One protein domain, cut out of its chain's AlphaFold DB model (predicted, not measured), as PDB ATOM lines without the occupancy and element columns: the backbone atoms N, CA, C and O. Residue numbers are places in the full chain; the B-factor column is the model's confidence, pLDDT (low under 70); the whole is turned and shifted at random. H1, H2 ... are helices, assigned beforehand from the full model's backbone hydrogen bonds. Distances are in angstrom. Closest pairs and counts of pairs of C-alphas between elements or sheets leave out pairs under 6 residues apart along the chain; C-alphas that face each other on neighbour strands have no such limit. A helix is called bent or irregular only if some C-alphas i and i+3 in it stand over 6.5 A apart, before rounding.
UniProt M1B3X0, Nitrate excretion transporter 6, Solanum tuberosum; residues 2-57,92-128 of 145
ATOM      1  N   VAL A   2     -43.570 -24.473  -4.206       71.25
ATOM      2  CA  VAL A   2     -43.369 -23.107  -4.757       71.25
ATOM      3  C   VAL A   2     -44.089 -22.020  -3.946       71.25
ATOM      4  O   VAL A   2     -43.491 -21.011  -3.592       71.25
ATOM      5  N   VAL A   3     -45.359 -22.240  -3.591       71.81
ATOM      6  CA  VAL A   3     -46.134 -21.281  -2.780       71.81
ATOM      7  C   VAL A   3     -45.514 -21.099  -1.395       71.81
ATOM      8  O   VAL A   3     -45.379 -19.973  -0.936       71.81
ATOM      9  N   SER A   4     -45.058 -22.183  -0.766       69.50
ATOM     10  CA  SER A   4     -44.350 -22.147   0.518       69.50
ATOM     11  C   SER A   4     -43.053 -21.337   0.435       69.50
ATOM     12  O   SER A   4     -42.795 -20.521   1.312       69.50
ATOM     13  N   ALA A   5     -42.283 -21.496  -0.650       65.38
ATOM     14  CA  ALA A   5     -41.074 -20.714  -0.904       65.38
ATOM     15  C   ALA A   5     -41.384 -19.214  -1.029       65.38
ATOM     16  O   ALA A   5     -40.729 -18.389  -0.402       65.38
ATOM     17  N   LEU A   6     -42.436 -18.852  -1.771       68.44
ATOM     18  CA  LEU A   6     -42.856 -17.456  -1.938       68.44
ATOM     19  C   LEU A   6     -43.330 -16.826  -0.621       68.44
ATOM     20  O   LEU A   6     -43.005 -15.673  -0.328       68.44
ATOM     21  N   VAL A   7     -44.081 -17.580   0.184       72.31
ATOM     22  CA  VAL A   7     -44.535 -17.156   1.517       72.31
ATOM     23  C   VAL A   7     -43.342 -16.937   2.445       72.31
ATOM     24  O   VAL A   7     -43.274 -15.911   3.119       72.31
ATOM     25  N   GLU A   8     -42.378 -17.854   2.434       67.81
ATOM     26  CA  GLU A   8     -41.180 -17.793   3.270       67.81
ATOM     27  C   GLU A   8     -40.238 -16.655   2.850       67.81
ATOM     28  O   GLU A   8     -39.783 -15.888   3.696       67.81
ATOM     29  N   SER A   9     -40.039 -16.455   1.544       67.00
ATOM     30  CA  SER A   9     -39.344 -15.291   0.980       67.00
ATOM     31  C   SER A   9     -39.990 -13.969   1.421       67.00
ATOM     32  O   SER A   9     -39.299 -13.009   1.774       67.00
ATOM     33  N   LYS A  10     -41.329 -13.906   1.459       69.00
ATOM     34  CA  LYS A  10     -42.062 -12.725   1.937       69.00
ATOM     35  C   LYS A  10     -41.913 -12.530   3.449       69.00
ATOM     36  O   LYS A  10     -41.694 -11.400   3.884       69.00
ATOM     37  N   ARG A  11     -41.968 -13.610   4.238       70.44
ATOM     38  CA  ARG A  11     -41.725 -13.604   5.693       70.44
ATOM     39  C   ARG A  11     -40.323 -13.080   6.021       70.44
ATOM     40  O   ARG A  11     -40.186 -12.183   6.848       70.44
ATOM     41  N   LEU A  12     -39.305 -13.596   5.331       65.25
ATOM     42  CA  LEU A  12     -37.899 -13.211   5.489       65.25
ATOM     43  C   LEU A  12     -37.646 -11.739   5.139       65.25
ATOM     44  O   LEU A  12     -36.896 -11.068   5.844       65.25
ATOM     45  N   ASN A  13     -38.286 -11.211   4.094       67.38
ATOM     46  CA  ASN A  13     -38.166  -9.792   3.743       67.38
ATOM     47  C   ASN A  13     -38.786  -8.868   4.804       67.38
ATOM     48  O   ASN A  13     -38.198  -7.840   5.128       67.38
ATOM     49  N   VAL A  14     -39.922  -9.255   5.395       66.44
ATOM     50  CA  VAL A  14     -40.558  -8.501   6.493       66.44
ATOM     51  C   VAL A  14     -39.736  -8.576   7.785       66.44
ATOM     52  O   VAL A  14     -39.687  -7.607   8.541       66.44
ATOM     53  N   ALA A  15     -39.059  -9.698   8.036       63.06
ATOM     54  CA  ALA A  15     -38.145  -9.839   9.167       63.06
ATOM     55  C   ALA A  15     -36.900  -8.946   9.012       63.06
ATOM     56  O   ALA A  15     -36.509  -8.268   9.957       63.06
ATOM     57  N   LYS A  16     -36.319  -8.880   7.805       62.94
ATOM     58  CA  LYS A  16     -35.161  -8.019   7.504       62.94
ATOM     59  C   LYS A  16     -35.472  -6.525   7.548       62.94
ATOM     60  O   LYS A  16     -34.586  -5.745   7.856       62.94
ATOM     61  N   SER A  17     -36.704  -6.109   7.254       61.75
ATOM     62  CA  SER A  17     -37.091  -4.693   7.346       61.75
ATOM     63  C   SER A  17     -37.366  -4.222   8.780       61.75
ATOM     64  O   SER A  17     -37.536  -3.028   9.000       61.75
ATOM     65  N   ASN A  18     -37.445  -5.139   9.752       60.09
ATOM     66  CA  ASN A  18     -37.759  -4.855  11.154       60.09
ATOM     67  C   ASN A  18     -36.615  -5.322  12.073       60.09
ATOM     68  O   ASN A  18     -36.845  -6.107  12.992       60.09
ATOM     69  N   GLU A  19     -35.391  -4.826  11.849       53.47
ATOM     70  CA  GLU A  19     -34.146  -5.191  12.571       53.47
ATOM     71  C   GLU A  19     -34.154  -4.970  14.109       53.47
ATOM     72  O   GLU A  19     -33.123  -5.114  14.759       53.47
ATOM     73  N   GLY A  20     -35.298  -4.665  14.732       53.28
ATOM     74  CA  GLY A  20     -35.442  -4.468  16.179       53.28
ATOM     75  C   GLY A  20     -36.522  -5.310  16.873       53.28
ATOM     76  O   GLY A  20     -36.614  -5.258  18.096       53.28
ATOM     77  N   SER A  21     -37.339  -6.088  16.151       50.31
ATOM     78  CA  SER A  21     -38.421  -6.884  16.753       50.31
ATOM     79  C   SER A  21     -38.355  -8.338  16.295       50.31
ATOM     80  O   SER A  21     -38.523  -8.646  15.120       50.31
ATOM     81  N   ASN A  22     -38.157  -9.256  17.243       53.53
ATOM     82  CA  ASN A  22     -38.088 -10.704  17.006       53.53
ATOM     83  C   ASN A  22     -39.463 -11.333  16.666       53.53
ATOM     84  O   ASN A  22     -39.614 -12.553  16.667       53.53
ATOM     85  N   ILE A  23     -40.490 -10.507  16.427       54.00
ATOM     86  CA  ILE A  23     -41.867 -10.923  16.162       54.00
ATOM     87  C   ILE A  23     -42.204 -10.567  14.716       54.00
ATOM     88  O   ILE A  23     -42.534  -9.427  14.390       54.00
ATOM     89  N   VAL A  24     -42.160 -11.570  13.838       57.28
ATOM     90  CA  VAL A  24     -42.688 -11.439  12.479       57.28
ATOM     91  C   VAL A  24     -44.208 -11.554  12.559       57.28
ATOM     92  O   VAL A  24     -44.749 -12.652  12.674       57.28
ATOM     93  N   ALA A  25     -44.906 -10.419  12.522       56.44
ATOM     94  CA  ALA A  25     -46.366 -10.371  12.493       56.44
ATOM     95  C   ALA A  25     -46.893 -10.830  11.119       56.44
ATOM     96  O   ALA A  25     -47.292 -10.022  10.282       56.44
ATOM     97  N   MET A  26     -46.862 -12.139  10.857       63.53
ATOM     98  CA  MET A  26     -47.449 -12.745   9.661       63.53
ATOM     99  C   MET A  26     -48.715 -13.512  10.039       63.53
ATOM    100  O   MET A  26     -48.712 -14.332  10.954       63.53
ATOM    101  N   SER A  27     -49.813 -13.239   9.335       72.56
ATOM    102  CA  SER A  27     -51.082 -13.927   9.574       72.56
ATOM    103  C   SER A  27     -50.997 -15.402   9.169       72.56
ATOM    104  O   SER A  27     -50.540 -15.720   8.068       72.56
ATOM    105  N   VAL A  28     -51.521 -16.290  10.024       75.31
ATOM    106  CA  VAL A  28     -51.665 -17.741   9.775       75.31
ATOM    107  C   VAL A  28     -52.480 -18.029   8.507       75.31
ATOM    108  O   VAL A  28     -52.320 -19.082   7.893       75.31
ATOM    109  N   LEU A  29     -53.287 -17.071   8.039       79.12
ATOM    110  CA  LEU A  29     -54.042 -17.175   6.787       79.12
ATOM    111  C   LEU A  29     -53.156 -17.411   5.550       79.12
ATOM    112  O   LEU A  29     -53.637 -17.944   4.554       79.12
ATOM    113  N   TRP A  30     -51.857 -17.102   5.605       76.50
ATOM    114  CA  TRP A  30     -50.918 -17.428   4.524       76.50
ATOM    115  C   TRP A  30     -50.644 -18.930   4.353       76.50
ATOM    116  O   TRP A  30     -50.143 -19.343   3.307       76.50
ATOM    117  N   LEU A  31     -51.020 -19.762   5.328       77.38
ATOM    118  CA  LEU A  31     -50.965 -21.220   5.215       77.38
ATOM    119  C   LEU A  31     -52.091 -21.779   4.328       77.38
ATOM    120  O   LEU A  31     -51.937 -22.833   3.716       77.38
ATOM    121  N   VAL A  32     -53.216 -21.067   4.240       84.06
ATOM    122  CA  VAL A  32     -54.411 -21.492   3.502       84.06
ATOM    123  C   VAL A  32     -54.126 -21.771   2.022       84.06
ATOM    124  O   VAL A  32     -54.440 -22.873   1.578       84.06
ATOM    125  N   PRO A  33     -53.505 -20.862   1.240       81.81
ATOM    126  CA  PRO A  33     -53.297 -21.101  -0.188       81.81
ATOM    127  C   PRO A  33     -52.406 -22.315  -0.469       81.81
ATOM    128  O   PRO A  33     -52.671 -23.060  -1.411       81.81
ATOM    129  N   GLN A  34     -51.378 -22.561   0.351       83.44
ATOM    130  CA  GLN A  34     -50.524 -23.736   0.164       83.44
ATOM    131  C   GLN A  34     -51.232 -25.046   0.532       83.44
ATOM    132  O   GLN A  34     -51.073 -26.023  -0.196       83.44
ATOM    133  N   LEU A  35     -52.037 -25.072   1.602       85.62
ATOM    134  CA  LEU A  35     -52.806 -26.263   1.977       85.62
ATOM    135  C   LEU A  35     -53.907 -26.560   0.959       85.62
ATOM    136  O   LEU A  35     -54.090 -27.714   0.588       85.62
ATOM    137  N   ALA A  36     -54.604 -25.529   0.474       88.38
ATOM    138  CA  ALA A  36     -55.655 -25.679  -0.526       88.38
ATOM    139  C   ALA A  36     -55.101 -26.260  -1.835       88.38
ATOM    140  O   ALA A  36     -55.632 -27.244  -2.344       88.38
ATOM    141  N   LEU A  37     -53.994 -25.709  -2.347       86.94
ATOM    142  CA  LEU A  37     -53.354 -26.223  -3.561       86.94
ATOM    143  C   LEU A  37     -52.811 -27.642  -3.379       86.94
ATOM    144  O   LEU A  37     -52.942 -28.454  -4.289       86.94
ATOM    145  N   ASN A  38     -52.244 -27.964  -2.211       86.00
ATOM    146  CA  ASN A  38     -51.813 -29.327  -1.908       86.00
ATOM    147  C   ASN A  38     -52.998 -30.301  -1.865       86.00
ATOM    148  O   ASN A  38     -52.913 -31.391  -2.415       86.00
ATOM    149  N   GLY A  39     -54.114 -29.900  -1.252       88.50
ATOM    150  CA  GLY A  39     -55.331 -30.711  -1.197       88.50
ATOM    151  C   GLY A  39     -55.920 -30.975  -2.581       88.50
ATOM    152  O   GLY A  39     -56.274 -32.109  -2.885       88.50
ATOM    153  N   ILE A  40     -55.962 -29.956  -3.445       90.12
ATOM    154  CA  ILE A  40     -56.399 -30.112  -4.839       90.12
ATOM    155  C   ILE A  40     -55.460 -31.068  -5.585       90.12
ATOM    156  O   ILE A  40     -55.933 -31.974  -6.264       90.12
ATOM    157  N   ALA A  41     -54.142 -30.905  -5.437       87.19
ATOM    158  CA  ALA A  41     -53.165 -31.776  -6.083       87.19
ATOM    159  C   ALA A  41     -53.344 -33.250  -5.674       87.19
ATOM    160  O   ALA A  41     -53.435 -34.111  -6.545       87.19
ATOM    161  N   GLU A  42     -53.477 -33.531  -4.376       86.56
ATOM    162  CA  GLU A  42     -53.729 -34.884  -3.858       86.56
ATOM    163  C   GLU A  42     -55.064 -35.458  -4.354       86.56
ATOM    164  O   GLU A  42     -55.133 -36.624  -4.745       86.56
ATOM    165  N   ALA A  43     -56.114 -34.632  -4.407       89.31
ATOM    166  CA  ALA A  43     -57.435 -35.043  -4.876       89.31
ATOM    167  C   ALA A  43     -57.446 -35.467  -6.352       89.31
ATOM    168  O   ALA A  43     -58.230 -36.335  -6.722       89.31
ATOM    169  N   PHE A  44     -56.582 -34.893  -7.192       86.19
ATOM    170  CA  PHE A  44     -56.398 -35.350  -8.572       86.19
ATOM    171  C   PHE A  44     -55.423 -36.528  -8.673       86.19
ATOM    172  O   PHE A  44     -55.631 -37.442  -9.471       86.19
ATOM    173  N   HIS A  45     -54.367 -36.524  -7.861       84.75
ATOM    174  CA  HIS A  45     -53.305 -37.519  -7.920       84.75
ATOM    175  C   HIS A  45     -53.766 -38.910  -7.479       84.75
ATOM    176  O   HIS A  45     -53.541 -39.888  -8.193       84.75
ATOM    177  N   TYR A  46     -54.438 -39.002  -6.330       82.00
ATOM    178  CA  TYR A  46     -54.837 -40.272  -5.725       82.00
ATOM    179  C   TYR A  46     -55.776 -41.110  -6.617       82.00
ATOM    180  O   TYR A  46     -55.422 -42.245  -6.943       82.00
ATOM    181  N   PRO A  47     -56.931 -40.596  -7.092       84.81
ATOM    182  CA  PRO A  47     -57.804 -41.370  -7.972       84.81
ATOM    183  C   PRO A  47     -57.157 -41.666  -9.332       84.81
ATOM    184  O   PRO A  47     -57.407 -42.733  -9.887       84.81
ATOM    185  N   GLY A  48     -56.296 -40.777  -9.846       82.94
ATOM    186  CA  GLY A  48     -55.545 -41.015 -11.082       82.94
ATOM    187  C   GLY A  48     -54.584 -42.200 -10.961       82.94
ATOM    188  O   GLY A  48     -54.611 -43.102 -11.796       82.94
ATOM    189  N   GLN A  49     -53.793 -42.253  -9.885       79.19
ATOM    190  CA  GLN A  49     -52.916 -43.394  -9.610       79.19
ATOM    191  C   GLN A  49     -53.699 -44.694  -9.437       79.19
ATOM    192  O   GLN A  49     -53.336 -45.719 -10.010       79.19
ATOM    193  N   VAL A  50     -54.781 -44.652  -8.657       78.62
ATOM    194  CA  VAL A  50     -55.617 -45.826  -8.411       78.62
ATOM    195  C   VAL A  50     -56.219 -46.330  -9.724       78.62
ATOM    196  O   VAL A  50     -56.085 -47.509 -10.024       78.62
ATOM    197  N   SER A  51     -56.804 -45.460 -10.549       78.38
ATOM    198  CA  SER A  51     -57.389 -45.852 -11.838       78.38
ATOM    199  C   SER A  51     -56.375 -46.527 -12.767       78.38
ATOM    200  O   SER A  51     -56.706 -47.538 -13.380       78.38
ATOM    201  N   LEU A  52     -55.143 -46.010 -12.845       75.25
ATOM    202  CA  LEU A  52     -54.084 -46.618 -13.657       75.25
ATOM    203  C   LEU A  52     -53.668 -47.988 -13.117       75.25
ATOM    204  O   LEU A  52     -53.569 -48.948 -13.875       75.25
ATOM    205  N   TYR A  53     -53.497 -48.118 -11.800       71.12
ATOM    206  CA  TYR A  53     -53.176 -49.409 -11.198       71.12
ATOM    207  C   TYR A  53     -54.279 -50.445 -11.403       71.12
ATOM    208  O   TYR A  53     -53.984 -51.610 -11.640       71.12
ATOM    209  N   TYR A  54     -55.546 -50.043 -11.347       69.94
ATOM    210  CA  TYR A  54     -56.656 -50.955 -11.608       69.94
ATOM    211  C   TYR A  54     -56.762 -51.385 -13.079       69.94
ATOM    212  O   TYR A  54     -57.257 -52.479 -13.330       69.94
ATOM    213  N   GLN A  55     -56.316 -50.559 -14.031       71.69
ATOM    214  CA  GLN A  55     -56.285 -50.917 -15.455       71.69
ATOM    215  C   GLN A  55     -55.127 -51.867 -15.796       71.69
ATOM    216  O   GLN A  55     -55.294 -52.737 -16.642       71.69
ATOM    217  N   GLU A  56     -53.985 -51.732 -15.118       69.12
ATOM    218  CA  GLU A  56     -52.758 -52.482 -15.432       69.12
ATOM    219  C   GLU A  56     -52.560 -53.751 -14.570       69.12
ATOM    220  O   GLU A  56     -51.866 -54.678 -14.986       69.12
ATOM    221  N   PHE A  57     -53.156 -53.846 -13.369       63.91
ATOM    222  CA  PHE A  57     -52.968 -55.011 -12.489       63.91
ATOM    223  C   PHE A  57     -54.107 -56.050 -12.576       63.91
ATOM    224  O   PHE A  57     -55.259 -55.731 -12.270       63.91
ATOM    225  N   THR A  92     -24.685 -24.251   7.009       59.53
ATOM    226  CA  THR A  92     -25.184 -23.489   8.171       59.53
ATOM    227  C   THR A  92     -26.529 -22.796   7.893       59.53
ATOM    228  O   THR A  92     -26.877 -21.821   8.549       59.53
ATOM    229  N   TRP A  93     -27.306 -23.269   6.912       57.34
ATOM    230  CA  TRP A  93     -28.625 -22.719   6.568       57.34
ATOM    231  C   TRP A  93     -29.717 -23.100   7.566       57.34
ATOM    232  O   TRP A  93     -30.783 -22.492   7.531       57.34
ATOM    233  N   LEU A  94     -29.458 -24.064   8.452       56.25
ATOM    234  CA  LEU A  94     -30.373 -24.475   9.514       56.25
ATOM    235  C   LEU A  94     -29.706 -24.359  10.902       56.25
ATOM    236  O   LEU A  94     -29.500 -25.372  11.572       56.25
ATOM    237  N   PRO A  95     -29.315 -23.148  11.353       52.41
ATOM    238  CA  PRO A  95     -28.917 -22.960  12.742       52.41
ATOM    239  C   PRO A  95     -30.150 -23.157  13.639       52.41
ATOM    240  O   PRO A  95     -31.281 -22.982  13.189       52.41
ATOM    241  N   GLY A  96     -29.963 -23.475  14.926       56.22
ATOM    242  CA  GLY A  96     -31.071 -23.661  15.884       56.22
ATOM    243  C   GLY A  96     -32.013 -22.451  16.041       56.22
ATOM    244  O   GLY A  96     -33.024 -22.546  16.728       56.22
ATOM    245  N   ASN A  97     -31.702 -21.326  15.388       54.59
ATOM    246  CA  ASN A  97     -32.531 -20.136  15.291       54.59
ATOM    247  C   ASN A  97     -33.109 -19.987  13.866       54.59
ATOM    248  O   ASN A  97     -32.393 -19.667  12.915       54.59
ATOM    249  N   ILE A  98     -34.426 -20.180  13.744       57.69
ATOM    250  CA  ILE A  98     -35.204 -20.148  12.490       57.69
ATOM    251  C   ILE A  98     -35.143 -18.792  11.760       57.69
ATOM    252  O   ILE A  98     -35.473 -18.723  10.578       57.69
ATOM    253  N   ASN A  99     -34.736 -17.718  12.446       53.47
ATOM    254  CA  ASN A  99     -34.737 -16.359  11.901       53.47
ATOM    255  C   ASN A  99     -33.505 -16.048  11.026       53.47
ATOM    256  O   ASN A  99     -33.577 -15.193  10.151       53.47
ATOM    257  N   ASN A 100     -32.398 -16.780  11.217       51.69
ATOM    258  CA  ASN A 100     -31.175 -16.655  10.403       51.69
ATOM    259  C   ASN A 100     -31.024 -17.773   9.358       51.69
ATOM    260  O   ASN A 100     -30.065 -17.773   8.582       51.69
ATOM    261  N   GLY A 101     -31.936 -18.748   9.348       56.41
ATOM    262  CA  GLY A 101     -31.868 -19.880   8.438       56.41
ATOM    263  C   GLY A 101     -32.304 -19.513   7.020       56.41
ATOM    264  O   GLY A 101     -33.379 -18.954   6.813       56.41
ATOM    265  N   ARG A 102     -31.499 -19.867   6.011       63.28
ATOM    266  CA  ARG A 102     -31.862 -19.723   4.589       63.28
ATOM    267  C   ARG A 102     -32.764 -20.872   4.132       63.28
ATOM    268  O   ARG A 102     -32.413 -21.630   3.228       63.28
ATOM    269  N   LEU A 103     -33.933 -20.990   4.758       63.56
ATOM    270  CA  LEU A 103     -34.933 -22.021   4.457       63.56
ATOM    271  C   LEU A 103     -35.403 -21.960   2.990       63.56
ATOM    272  O   LEU A 103     -35.685 -22.986   2.376       63.56
ATOM    273  N   ASP A 104     -35.387 -20.759   2.407       64.44
ATOM    274  CA  ASP A 104     -35.704 -20.486   1.002       64.44
ATOM    275  C   ASP A 104     -34.908 -21.361   0.016       64.44
ATOM    276  O   ASP A 104     -35.477 -21.941  -0.908       64.44
ATOM    277  N   ASN A 105     -33.609 -21.572   0.255       65.81
ATOM    278  CA  ASN A 105     -32.798 -22.389  -0.648       65.81
ATOM    279  C   ASN A 105     -33.154 -23.882  -0.582       65.81
ATOM    280  O   ASN A 105     -33.035 -24.586  -1.584       65.81
ATOM    281  N   VAL A 106     -33.591 -24.375   0.580       70.06
ATOM    282  CA  VAL A 106     -34.039 -25.768   0.729       70.06
ATOM    283  C   VAL A 106     -35.324 -25.976  -0.067       70.06
ATOM    284  O   VAL A 106     -35.449 -26.958  -0.797       70.06
ATOM    285  N   TYR A 107     -36.247 -25.013   0.000       71.31
ATOM    286  CA  TYR A 107     -37.445 -25.036  -0.831       71.31
ATOM    287  C   TYR A 107     -37.119 -24.955  -2.325       71.31
ATOM    288  O   TYR A 107     -37.734 -25.681  -3.102       71.31
ATOM    289  N   TRP A 108     -36.130 -24.159  -2.738       71.31
ATOM    290  CA  TRP A 108     -35.684 -24.114  -4.135       71.31
ATOM    291  C   TRP A 108     -35.121 -25.447  -4.635       71.31
ATOM    292  O   TRP A 108     -35.470 -25.866  -5.736       71.31
ATOM    293  N   ILE A 109     -34.316 -26.150  -3.832       79.06
ATOM    294  CA  ILE A 109     -33.811 -27.487  -4.191       79.06
ATOM    295  C   ILE A 109     -34.977 -28.468  -4.375       79.06
ATOM    296  O   ILE A 109     -35.009 -29.208  -5.358       79.06
ATOM    297  N   LEU A 110     -35.967 -28.435  -3.477       80.12
ATOM    298  CA  LEU A 110     -37.173 -29.260  -3.591       80.12
ATOM    299  C   LEU A 110     -38.006 -28.915  -4.833       80.12
ATOM    300  O   LEU A 110     -38.542 -29.811  -5.479       80.12
ATOM    301  N   VAL A 111     -38.106 -27.632  -5.188       81.00
ATOM    302  CA  VAL A 111     -38.796 -27.183  -6.406       81.00
ATOM    303  C   VAL A 111     -38.071 -27.683  -7.653       81.00
ATOM    304  O   VAL A 111     -38.717 -28.264  -8.519       81.00
ATOM    305  N   ILE A 112     -36.745 -27.525  -7.731       85.62
ATOM    306  CA  ILE A 112     -35.946 -28.010  -8.866       85.62
ATOM    307  C   ILE A 112     -36.073 -29.532  -8.992       85.62
ATOM    308  O   ILE A 112     -36.375 -30.031 -10.074       85.62
ATOM    309  N   GLY A 113     -35.924 -30.270  -7.886       84.94
ATOM    310  CA  GLY A 113     -36.100 -31.724  -7.870       84.94
ATOM    311  C   GLY A 113     -37.499 -32.158  -8.319       84.94
ATOM    312  O   GLY A 113     -37.627 -33.085  -9.117       84.94
ATOM    313  N   GLY A 114     -38.541 -31.447  -7.878       84.44
ATOM    314  CA  GLY A 114     -39.923 -31.692  -8.295       84.44
ATOM    315  C   GLY A 114     -40.164 -31.432  -9.785       84.44
ATOM    316  O   GLY A 114     -40.806 -32.243 -10.444       84.44
ATOM    317  N   VAL A 115     -39.615 -30.347 -10.342       87.38
ATOM    318  CA  VAL A 115     -39.726 -30.031 -11.779       87.38
ATOM    319  C   VAL A 115     -39.022 -31.088 -12.631       87.38
ATOM    320  O   VAL A 115     -39.577 -31.530 -13.634       87.38
ATOM    321  N   VAL A 116     -37.834 -31.537 -12.215       90.56
ATOM    322  CA  VAL A 116     -37.104 -32.612 -12.904       90.56
ATOM    323  C   VAL A 116     -37.889 -33.926 -12.852       90.56
ATOM    324  O   VAL A 116     -38.041 -34.583 -13.880       90.56
ATOM    325  N   ASN A 117     -38.437 -34.294 -11.690       87.88
ATOM    326  CA  ASN A 117     -39.261 -35.496 -11.545       87.88
ATOM    327  C   ASN A 117     -40.535 -35.432 -12.406       87.88
ATOM    328  O   ASN A 117     -40.858 -36.401 -13.089       87.88
ATOM    329  N   PHE A 118     -41.209 -34.280 -12.442       85.12
ATOM    330  CA  PHE A 118     -42.374 -34.069 -13.298       85.12
ATOM    331  C   PHE A 118     -42.017 -34.171 -14.786       85.12
ATOM    332  O   PHE A 118     -42.719 -34.840 -15.539       85.12
ATOM    333  N   GLY A 119     -40.901 -33.574 -15.214       89.19
ATOM    334  CA  GLY A 119     -40.414 -33.697 -16.589       89.19
ATOM    335  C   GLY A 119     -40.106 -35.146 -16.974       89.19
ATOM    336  O   GLY A 119     -40.486 -35.594 -18.059       89.19
ATOM    337  N   TYR A 120     -39.491 -35.907 -16.065       88.69
ATOM    338  CA  TYR A 120     -39.274 -37.342 -16.245       88.69
ATOM    339  C   TYR A 120     -40.601 -38.100 -16.381       88.69
ATOM    340  O   TYR A 120     -40.774 -38.850 -17.338       88.69
ATOM    341  N   TYR A 121     -41.568 -37.844 -15.493       85.38
ATOM    342  CA  TYR A 121     -42.897 -38.453 -15.557       85.38
ATOM    343  C   TYR A 121     -43.605 -38.168 -16.888       85.38
ATOM    344  O   TYR A 121     -44.104 -39.097 -17.517       85.38
ATOM    345  N   VAL A 122     -43.604 -36.916 -17.359       87.12
ATOM    346  CA  VAL A 122     -44.213 -36.539 -18.647       87.12
ATOM    347  C   VAL A 122     -43.509 -37.226 -19.814       87.12
ATOM    348  O   VAL A 122     -44.176 -37.708 -20.724       87.12
ATOM    349  N   THR A 123     -42.178 -37.328 -19.776       87.94
ATOM    350  CA  THR A 123     -41.402 -38.031 -20.811       87.94
ATOM    351  C   THR A 123     -41.761 -39.514 -20.852       87.94
ATOM    352  O   THR A 123     -42.016 -40.057 -21.926       87.94
ATOM    353  N   CYS A 124     -41.843 -40.164 -19.688       85.00
ATOM    354  CA  CYS A 124     -42.300 -41.544 -19.584       85.00
ATOM    355  C   CYS A 124     -43.740 -41.694 -20.074       85.00
ATOM    356  O   CYS A 124     -43.994 -42.602 -20.850       85.00
ATOM    357  N   ALA A 125     -44.656 -40.801 -19.694       82.56
ATOM    358  CA  ALA A 125     -46.052 -40.837 -20.130       82.56
ATOM    359  C   ALA A 125     -46.206 -40.629 -21.646       82.56
ATOM    360  O   ALA A 125     -47.059 -41.253 -22.262       82.56
ATOM    361  N   TRP A 126     -45.367 -39.792 -22.262       81.19
ATOM    362  CA  TRP A 126     -45.319 -39.621 -23.718       81.19
ATOM    363  C   TRP A 126     -44.764 -40.847 -24.442       81.19
ATOM    364  O   TRP A 126     -45.229 -41.184 -25.528       81.19
ATOM    365  N   TYR A 127     -43.761 -41.502 -23.859       78.94
ATOM    366  CA  TYR A 127     -43.186 -42.725 -24.417       78.94
ATOM    367  C   TYR A 127     -44.054 -43.962 -24.135       78.94
ATOM    368  O   TYR A 127     -43.964 -44.961 -24.850       78.94
ATOM    369  N   TYR A 128     -44.908 -43.897 -23.110       69.81
ATOM    370  CA  TYR A 128     -45.860 -44.940 -22.759       69.81
ATOM    371  C   TYR A 128     -46.949 -45.000 -23.829       69.81
ATOM    372  O   TYR A 128     -47.949 -44.283 -23.810       69.81
TER     373      TYR A 128
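Overview. This is residues 2 to 57 and 92 to 128 of the 145 residues of the protein "Nitrate excretion transporter 6" of Solanum tuberosum (UniProt M1B3X0). The printed part is a loose two-pronged fork of helices: the short helix H1 lies between the first parts of two longer helices, H2 and H3, and two separate prongs stick out, residues 39 to 57, of which 39 to 56 belong to H2, and residues 115 to 128, of which 115 to 127 belong to H3. H1 and H2 make a helical hairpin, and H3 packs on another side of H1 without reaching H2. The 93 printed residues hold three named helices, in the order H1, H2, H3, and no named strand; the class is all helix. The whole is only just loose, close to extended, with a radius of gyration of the C-alphas of 18.4 A and spans of 60 by 27 by 21 A.

Along the chain. H1, residues 2 to 16, begins at C-alpha 2 at (-43.369, -23.107, -4.757) and is 21.1 A long. H2, residues 28 to 56, is 42.9 A long; it is neither bent nor irregular, but only just: C-alphas 30 and 33 are 6.4 A apart. H3, residues 103 to 127, is 36.5 A long and ends at C-alpha 127 at (-43.186, -42.725, -24.417).

Arrangement. H1, with residues 3 to 7 alone, touches residues 30 to 34 of H2; the closest C-alphas, of Val 3 and Gln 34, are 5.8 A apart. The two run opposite ways at a shallow tilt of 18 degrees. H1 touches H3 at residues 103 to 111 of H3 alone, the closest C-alphas being those of Ala 5 and Tyr 107, 5.6 A apart. They run opposite ways at a shallow tilt of 14 degrees. H2 and H3 are apart. Every O i to N i+4 pair is within hydrogen-bond range in H1 and H3, and 21 of 25 are in H2.

Size, cuts and confidence. The farthest C-alphas, of Gly 20 and Phe 57, are 60.7 A apart. The link from H1 to H2 is long, with 11 residues. Residues 58 to 91 are not printed, and C-alphas 57 and 92 stand 46.8 A apart across the cut. The mean pLDDT of the printed part is 73.0; 39 residues are under 70, among them 12 to 26 and 92 to 105.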